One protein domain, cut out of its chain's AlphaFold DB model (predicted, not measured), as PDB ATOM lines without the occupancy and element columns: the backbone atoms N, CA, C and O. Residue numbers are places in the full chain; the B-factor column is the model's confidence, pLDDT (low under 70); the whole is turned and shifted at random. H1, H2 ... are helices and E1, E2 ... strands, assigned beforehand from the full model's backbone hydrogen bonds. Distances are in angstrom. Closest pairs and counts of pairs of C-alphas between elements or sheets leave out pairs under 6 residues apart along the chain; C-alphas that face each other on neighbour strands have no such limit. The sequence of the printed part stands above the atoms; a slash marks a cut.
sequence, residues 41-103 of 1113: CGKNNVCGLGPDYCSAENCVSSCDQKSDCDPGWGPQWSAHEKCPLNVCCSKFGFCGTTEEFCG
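What this domain is: This is residues 41 to 103 of the 1113 residues of the protein "Chitinase" of Moniliophthora roreri (strain MCA 2997) (UniProt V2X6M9). What is the main picture? Little regular structure: an elongated body of loops, with the parallel pair E2 and E3 near its middle, H1 and E1 towards one end and H2 towards the other. What builds it? The 63 printed residues have 17 in named elements, mixed in class, in the order H1, E1, E2, E3, H2. It is compact, with a radius of gyration of the C-alphas of 11.9 A, and spans 33 by 20 by 15 A.

How they stand to each other: Which strands pair? E2, residues 67 to 69, and E3, residues 78 to 80, are parallel at 36 degrees; N 79 and O 67 are within hydrogen-bond range, 2.7 A. E1, residues 59 to 61, pairs with no named strand, but residues 41 to 42 pair with it, antiparallel. And the helices? H1, residues 51 to 54, is apart from H2, residues 99 to 102; both are too short for an O i to N i+4 pair. The closest C-alphas of H1 and E1, those of Tyr 53 and Cys 59, are 5.5 A apart.

Where its parts are: Where does H1 begin? C-alpha 51 is at (-80.432, 23.755, 55.124). Where does H2 end? C-alpha 102 is at (-67.242, 25.635, 72.771).

The domain as a whole: Which link is long? E3 to H2, 18 residues. Any cut or low confidence? The printed part has no cut, and no printed residue is under 70 in pLDDT.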
ATOM      1  N   CYS A  41     -74.157  17.115  49.131       94.75
ATOM      2  CA  CYS A  41     -73.555  17.801  48.003       94.75
ATOM      3  C   CYS A  41     -74.433  18.976  47.580       94.75
ATOM      4  O   CYS A  41     -75.526  18.771  47.046       94.75
ATOM      5  N   GLY A  42     -73.954  20.199  47.805       92.50
ATOM      6  CA  GLY A  42     -74.631  21.407  47.359       92.50
ATOM      7  C   GLY A  42     -74.551  21.592  45.839       92.50
ATOM      8  O   GLY A  42     -73.629  21.120  45.177       92.50
ATOM      9  N   LYS A  43     -75.484  22.354  45.260       92.75
ATOM     10  CA  LYS A  43     -75.485  22.744  43.831       92.75
ATOM     11  C   LYS A  43     -74.248  23.537  43.400       92.75
ATOM     12  O   LYS A  43     -73.971  23.642  42.209       92.75
ATOM     13  N   ASN A  44     -73.518  24.104  44.356       90.25
ATOM     14  CA  ASN A  44     -72.215  24.730  44.148       90.25
ATOM     15  C   ASN A  44     -71.066  23.709  44.021       90.25
ATOM     16  O   ASN A  44     -69.919  24.133  43.916       90.25
ATOM     17  N   ASN A  45     -71.362  22.403  44.002       91.94
ATOM     18  CA  ASN A  45     -70.396  21.301  43.994       91.94
ATOM     19  C   ASN A  45     -69.493  21.285  45.239       91.94
ATOM     20  O   ASN A  45     -68.349  20.840  45.160       91.94
ATOM     21  N   VAL A  46     -70.005  21.774  46.377       91.38
ATOM     22  CA  VAL A  46     -69.305  21.800  47.668       91.38
ATOM     23  C   VAL A  46     -70.077  20.982  48.700       91.38
ATOM     24  O   VAL A  46     -71.306  21.046  48.769       91.38
ATOM     25  N   CYS A  47     -69.346  20.230  49.515       91.94
ATOM     26  CA  CYS A  47     -69.891  19.464  50.626       91.94
ATOM     27  C   CYS A  47     -70.205  20.344  51.833       91.94
ATOM     28  O   CYS A  47     -69.363  21.122  52.281       91.94
ATOM     29  N   GLY A  48     -71.394  20.176  52.405       91.75
ATOM     30  CA  GLY A  48     -71.781  20.863  53.632       91.75
ATOM     31  C   GLY A  48     -73.013  20.256  54.293       91.75
ATOM     32  O   GLY A  48     -73.687  19.399  53.729       91.75
ATOM     33  N   LEU A  49     -73.295  20.689  55.516       93.81
ATOM     34  CA  LEU A  49     -74.433  20.238  56.319       93.81
ATOM     35  C   LEU A  49     -75.433  21.379  56.527       93.81
ATOM     36  O   LEU A  49     -75.099  22.552  56.360       93.81
ATOM     37  N   GLY A  50     -76.658  21.027  56.912       94.00
ATOM     38  CA  GLY A  50     -77.705  22.001  57.205       94.00
ATOM     39  C   GLY A  50     -78.512  22.443  55.978       94.00
ATOM     40  O   GLY A  50     -78.306  21.946  54.867       94.00
ATOM     41  N   PRO A  51     -79.461  23.377  56.157       93.94
ATOM     42  CA  PRO A  51     -80.432  23.755  55.124       93.94
ATOM     43  C   PRO A  51     -79.793  24.319  53.846       93.94
ATOM     44  O   PRO A  51     -80.323  24.117  52.748       93.94
ATOM     45  N   ASP A  52     -78.640  24.976  53.972       92.31
ATOM     46  CA  ASP A  52     -77.932  25.602  52.851       92.31
ATOM     47  C   ASP A  52     -77.358  24.578  51.861       92.31
ATOM     48  O   ASP A  52     -77.157  24.907  50.694       92.31
ATOM     49  N   TYR A  53     -77.166  23.327  52.293       93.94
ATOM     50  CA  TYR A  53     -76.588  22.254  51.476       93.94
ATOM     51  C   TYR A  53     -77.536  21.071  51.284       93.94
ATOM     52  O   TYR A  53     -77.556  20.480  50.211       93.94
ATOM     53  N   CYS A  54     -78.329  20.731  52.302       94.12
ATOM     54  CA  CYS A  54     -79.145  19.516  52.345       94.12
ATOM     55  C   CYS A  54     -80.603  19.718  51.921       94.12
ATOM     56  O   CYS A  54     -81.328  18.745  51.718       94.12
ATOM     57  N   SER A  55     -81.069  20.962  51.769       93.38
ATOM     58  CA  SER A  55     -82.443  21.196  51.324       93.38
ATOM     59  C   SER A  55     -82.687  20.701  49.903       93.38
ATOM     60  O   SER A  55     -81.794  20.711  49.058       93.38
ATOM     61  N   ALA A  56     -83.929  20.299  49.616       90.19
ATOM     62  CA  ALA A  56     -84.325  19.837  48.284       90.19
ATOM     63  C   ALA A  56     -84.030  20.878  47.185       90.19
ATOM     64  O   ALA A  56     -83.816  20.525  46.026       90.19
ATOM     65  N   GLU A  57     -83.994  22.164  47.546       92.00
ATOM     66  CA  GLU A  57     -83.662  23.257  46.635       92.00
ATOM     67  C   GLU A  57     -82.156  23.401  46.385       92.00
ATOM     68  O   GLU A  57     -81.781  23.878  45.315       92.00
ATOM     69  N   ASN A  58     -81.295  22.960  47.306       93.31
ATOM     70  CA  ASN A  58     -79.852  23.215  47.267       93.31
ATOM     71  C   ASN A  58     -78.991  21.959  47.101       93.31
ATOM     72  O   ASN A  58     -77.825  22.095  46.742       93.31
ATOM     73  N   CYS A  59     -79.546  20.763  47.292       94.69
ATOM     74  CA  CYS A  59     -78.805  19.509  47.248       94.69
ATOM     75  C   CYS A  59     -78.881  18.792  45.886       94.69
ATOM     76  O   CYS A  59     -79.918  18.808  45.220       94.69
ATOM     77  N   VAL A  60     -77.793  18.119  45.489       93.00
ATOM     78  CA  VAL A  60     -77.718  17.281  44.276       93.00
ATOM     79  C   VAL A  60     -77.418  15.800  44.546       93.00
ATOM     80  O   VAL A  60     -77.768  14.963  43.716       93.00
ATOM     81  N   SER A  61     -76.804  15.453  45.683       92.12
ATOM     82  CA  SER A  61     -76.572  14.067  46.134       92.12
ATOM     83  C   SER A  61     -76.351  14.017  47.658       92.12
ATOM     84  O   SER A  61     -75.967  15.020  48.260       92.12
ATOM     85  N   SER A  62     -76.622  12.869  48.296       91.44
ATOM     86  CA  SER A  62     -76.531  12.676  49.763       91.44
ATOM     87  C   SER A  62     -77.398  13.637  50.597       91.44
ATOM     88  O   SER A  62     -76.980  14.102  51.651       91.44
ATOM     89  N   CYS A  63     -78.598  13.971  50.116       93.25
ATOM     90  CA  CYS A  63     -79.435  15.050  50.668       93.25
ATOM     91  C   CYS A  63     -80.109  14.746  52.009       93.25
ATOM     92  O   CYS A  63     -80.723  15.621  52.611       93.25
ATOM     93  N   ASP A  64     -80.033  13.499  52.456       91.31
ATOM     94  CA  ASP A  64     -80.569  13.006  53.718       91.31
ATOM     95  C   ASP A  64     -79.545  13.040  54.862       91.31
ATOM     96  O   ASP A  64     -79.888  12.707  55.999       91.31
ATOM     97  N   GLN A  65     -78.307  13.463  54.584       92.25
ATOM     98  CA  GLN A  65     -77.272  13.603  55.602       92.25
ATOM     99  C   GLN A  65     -77.657  14.668  56.629       92.25
ATOM    100  O   GLN A  65     -78.153  15.748  56.301       92.25
ATOM    101  N   LYS A  66     -77.398  14.353  57.895       93.75
ATOM    102  CA  LYS A  66     -77.686  15.219  59.035       93.75
ATOM    103  C   LYS A  66     -76.410  15.554  59.779       93.75
ATOM    104  O   LYS A  66     -75.470  14.766  59.790       93.75
ATOM    105  N   SER A  67     -76.397  16.724  60.402       93.75
ATOM    106  CA  SER A  67     -75.334  17.100  61.327       93.75
ATOM    107  C   SER A  67     -75.468  16.340  62.644       93.75
ATOM    108  O   SER A  67     -76.563  15.890  62.976       93.75
ATOM    109  N   ASP A  68     -74.391  16.210  63.414       92.88
ATOM    110  CA  ASP A  68     -74.422  15.503  64.701       92.88
ATOM    111  C   ASP A  68     -75.377  16.193  65.679       92.88
ATOM    112  O   ASP A  68     -76.214  15.557  66.319       92.88
ATOM    113  N   CYS A  69     -75.284  17.519  65.752       94.88
ATOM    114  CA  CYS A  69     -76.063  18.363  66.645       94.88
ATOM    115  C   CYS A  69     -76.743  19.506  65.901       94.88
ATOM    116  O   CYS A  69     -76.380  19.820  64.763       94.88
ATOM    117  N   ASP A  70     -77.714  20.133  66.560       94.81
ATOM    118  CA  ASP A  70     -78.464  21.264  66.032       94.81
ATOM    119  C   ASP A  70     -77.824  22.608  66.438       94.81
ATOM    120  O   ASP A  70     -77.940  23.020  67.596       94.81
ATOM    121  N   PRO A  71     -77.170  23.340  65.511       92.75
ATOM    122  CA  PRO A  71     -76.669  24.688  65.780       92.75
ATOM    123  C   PRO A  71     -77.762  25.773  65.667       92.75
ATOM    124  O   PRO A  71     -77.447  26.963  65.687       92.75
ATOM    125  N   GLY A  72     -79.035  25.387  65.512       93.38
ATOM    126  CA  GLY A  72     -80.182  26.265  65.254       93.38
ATOM    127  C   GLY A  72     -80.830  26.064  63.876       93.38
ATOM    128  O   GLY A  72     -81.573  26.928  63.415       93.38
ATOM    129  N   TRP A  73     -80.531  24.957  63.197       94.56
ATOM    130  CA  TRP A  73     -81.103  24.560  61.911       94.56
ATOM    131  C   TRP A  73     -82.443  23.827  62.060       94.56
ATOM    132  O   TRP A  73     -83.315  23.968  61.197       94.56
ATOM    133  N   GLY A  74     -82.637  23.082  63.148       92.94
ATOM    134  CA  GLY A  74     -83.831  22.290  63.433       92.94
ATOM    135  C   GLY A  74     -83.639  20.773  63.245       92.94
ATOM    136  O   GLY A  74     -82.762  20.326  62.499       92.94
ATOM    137  N   PRO A  75     -84.512  19.946  63.854       91.56
ATOM    138  CA  PRO A  75     -84.363  18.483  63.950       91.56
ATOM    139  C   PRO A  75     -84.442  17.734  62.607       91.56
ATOM    140  O   PRO A  75     -84.065  16.562  62.486       91.56
ATOM    141  N   GLN A  76     -84.943  18.386  61.560       91.94
ATOM    142  CA  GLN A  76     -84.923  17.847  60.206       91.94
ATOM    143  C   GLN A  76     -83.506  17.816  59.605       91.94
ATOM    144  O   GLN A  76     -83.257  16.971  58.752       91.94
ATOM    145  N   TRP A  77     -82.584  18.661  60.084       93.50
ATOM    146  CA  TRP A  77     -81.205  18.766  59.582       93.50
ATOM    147  C   TRP A  77     -80.151  18.168  60.514       93.50
ATOM    148  O   TRP A  77     -78.992  18.053  60.122       93.50
ATOM    149  N   SER A  78     -80.544  17.774  61.724       93.50
ATOM    150  CA  SER A  78     -79.623  17.339  62.773       93.50
ATOM    151  C   SER A  78     -80.070  16.018  63.390       93.50
ATOM    152  O   SER A  78     -81.266  15.753  63.530       93.50
ATOM    153  N   ALA A  79     -79.107  15.155  63.706       91.31
ATOM    154  CA  ALA A  79     -79.325  13.853  64.322       91.31
ATOM    155  C   ALA A  79     -79.751  14.006  65.786       91.31
ATOM    156  O   ALA A  79     -80.661  13.309  66.240       91.31
ATOM    157  N   HIS A  80     -79.152  14.967  66.494       90.81
ATOM    158  CA  HIS A  80     -79.482  15.292  67.874       90.81
ATOM    159  C   HIS A  80     -79.759  16.787  68.051       90.81
ATOM    160  O   HIS A  80     -79.136  17.633  67.418       90.81
ATOM    161  N   GLU A  81     -80.673  17.131  68.960       92.31
ATOM    162  CA  GLU A  81     -80.877  18.528  69.378       92.31
ATOM    163  C   GLU A  81     -79.642  19.064  70.122       92.31
ATOM    164  O   GLU A  81     -79.254  20.218  69.970       92.31
ATOM    165  N   LYS A  82     -78.985  18.209  70.912       92.44
ATOM    166  CA  LYS A  82     -77.760  18.516  71.657       92.44
ATOM    167  C   LYS A  82     -76.753  17.396  71.484       92.44
ATOM    168  O   LYS A  82     -77.135  16.241  71.327       92.44
ATOM    169  N   CYS A  83     -75.476  17.735  71.587       94.81
ATOM    170  CA  CYS A  83     -74.430  16.728  71.587       94.81
ATOM    171  C   CYS A  83     -74.539  15.779  72.789       94.81
ATOM    172  O   CYS A  83     -74.855  16.235  73.899       94.81
ATOM    173  N   PRO A  84     -74.220  14.485  72.600       94.44
ATOM    174  CA  PRO A  84     -74.006  13.553  73.698       94.44
ATOM    175  C   PRO A  84     -73.071  14.121  74.770       94.44
ATOM    176  O   PRO A  84     -72.185  14.929  74.492       94.44
ATOM    177  N   LEU A  85     -73.288  13.717  76.024       95.12
ATOM    178  CA  LEU A  85     -72.506  14.168  77.181       95.12
ATOM    179  C   LEU A  85     -72.447  15.696  77.369       95.12
ATOM    180  O   LEU A  85     -71.549  16.190  78.051       95.12
ATOM    181  N   ASN A  86     -73.393  16.455  76.808       94.31
ATOM    182  CA  ASN A  86     -73.435  17.915  76.921       94.31
ATOM    183  C   ASN A  86     -72.119  18.599  76.485       94.31
ATOM    184  O   ASN A  86     -71.712  19.632  77.036       94.31
ATOM    185  N   VAL A  87     -71.433  18.021  75.491       94.69
ATOM    186  CA  VAL A  87     -70.345  18.716  74.787       94.69
ATOM    187  C   VAL A  87     -70.920  19.781  73.845       94.69
ATOM    188  O   VAL A  87     -72.137  19.930  73.714       94.69
ATOM    189  N   CYS A  88     -70.064  20.595  73.238       94.38
ATOM    190  CA  CYS A  88     -70.509  21.774  72.504       94.38
ATOM    191  C   CYS A  88     -70.855  21.440  71.052       94.38
ATOM    192  O   CYS A  88     -70.159  20.659  70.404       94.38
ATOM    193  N   CYS A  89     -71.912  22.075  70.547       94.56
ATOM    194  CA  CYS A  89     -72.271  22.034  69.137       94.56
ATOM    195  C   CYS A  89     -71.589  23.188  68.401       94.56
ATOM    196  O   CYS A  89     -71.823  24.353  68.729       94.56
ATOM    197  N   SER A  90     -70.747  22.884  67.414       93.44
ATOM    198  CA  SER A  90     -70.150  23.918  66.571       93.44
ATOM    199  C   SER A  90     -71.206  24.563  65.674       93.44
ATOM    200  O   SER A  90     -72.238  23.969  65.366       93.44
ATOM    201  N   LYS A  91     -70.910  25.753  65.139       91.19
ATOM    202  CA  LYS A  91     -71.768  26.428  64.142       91.19
ATOM    203  C   LYS A  91     -71.994  25.624  62.849       91.19
ATOM    204  O   LYS A  91     -72.826  26.010  62.037       91.19
ATOM    205  N   PHE A  92     -71.223  24.556  62.646       90.88
ATOM    206  CA  PHE A  92     -71.316  23.650  61.503       90.88
ATOM    207  C   PHE A  92     -72.050  22.341  61.844       90.88
ATOM    208  O   PHE A  92     -72.136  21.455  60.999       90.88
ATOM    209  N   GLY A  93     -72.583  22.218  63.065       91.88
ATOM    210  CA  GLY A  93     -73.380  21.075  63.505       91.88
ATOM    211  C   GLY A  93     -72.569  19.842  63.920       91.88
ATOM    212  O   GLY A  93     -73.117  18.745  63.957       91.88
ATOM    213  N   PHE A  94     -71.287  20.007  64.251       92.81
ATOM    214  CA  PHE A  94     -70.435  18.933  64.785       92.81
ATOM    215  C   PHE A  94     -70.288  19.029  66.301       92.81
ATOM    216  O   PHE A  94     -70.237  20.136  66.845       92.81
ATOM    217  N   CYS A  95     -70.144  17.884  66.963       93.69
ATOM    218  CA  CYS A  95     -69.928  17.805  68.405       93.69
ATOM    219  C   CYS A  95     -68.447  17.812  68.785       93.69
ATOM    220  O   CYS A  95     -67.649  17.092  68.191       93.69
ATOM    221  N   GLY A  96     -68.080  18.585  69.811       91.50
ATOM    222  CA  GLY A  96     -66.700  18.630  70.287       91.50
ATOM    223  C   GLY A  96     -66.505  19.362  71.611       91.50
ATOM    224  O   GLY A  96     -67.419  19.981  72.162       91.50
ATOM    225  N   THR A  97     -65.289  19.258  72.144       89.00
ATOM    226  CA  THR A  97     -64.913  19.762  73.476       89.00
ATOM    227  C   THR A  97     -63.931  20.932  73.444       89.00
ATOM    228  O   THR A  97     -63.750  21.581  74.473       89.00
ATOM    229  N   THR A  98     -63.307  21.216  72.296       87.62
ATOM    230  CA  THR A  98     -62.288  22.267  72.153       87.62
ATOM    231  C   THR A  98     -62.912  23.657  72.001       87.62
ATOM    232  O   THR A  98     -64.120  23.804  71.795       87.62
ATOM    233  N   GLU A  99     -62.082  24.700  72.079       87.06
ATOM    234  CA  GLU A  99     -62.503  26.098  71.898       87.06
ATOM    235  C   GLU A  99     -63.201  26.339  70.548       87.06
ATOM    236  O   GLU A  99     -64.149  27.115  70.476       87.06
ATOM    237  N   GLU A 100     -62.824  25.614  69.491       87.25
ATOM    238  CA  GLU A 100     -63.463  25.718  68.170       87.25
ATOM    239  C   GLU A 100     -64.954  25.340  68.191       87.25
ATOM    240  O   GLU A 100     -65.744  25.840  67.385       87.25
ATOM    241  N   PHE A 101     -65.350  24.484  69.136       91.25
ATOM    242  CA  PHE A 101     -66.726  24.030  69.325       91.25
ATOM    243  C   PHE A 101     -67.411  24.798  70.457       91.25
ATOM    244  O   PHE A 101     -68.585  25.146  70.350       91.25
ATOM    245  N   CYS A 102     -66.690  25.058  71.548       89.38
ATOM    246  CA  CYS A 102     -67.242  25.635  72.771       89.38
ATOM    247  C   CYS A 102     -67.151  27.163  72.858       89.38
ATOM    248  O   CYS A 102     -67.838  27.756  73.696       89.38
ATOM    249  N   GLY A 103     -66.330  27.810  72.031       87.81
ATOM    250  CA  GLY A 103     -65.967  29.215  72.191       87.81
ATOM    251  C   GLY A 103     -65.419  29.484  73.595       87.81
ATOM    252  O   GLY A 103     -64.622  28.715  74.123       87.81
TER     253      GLY A 103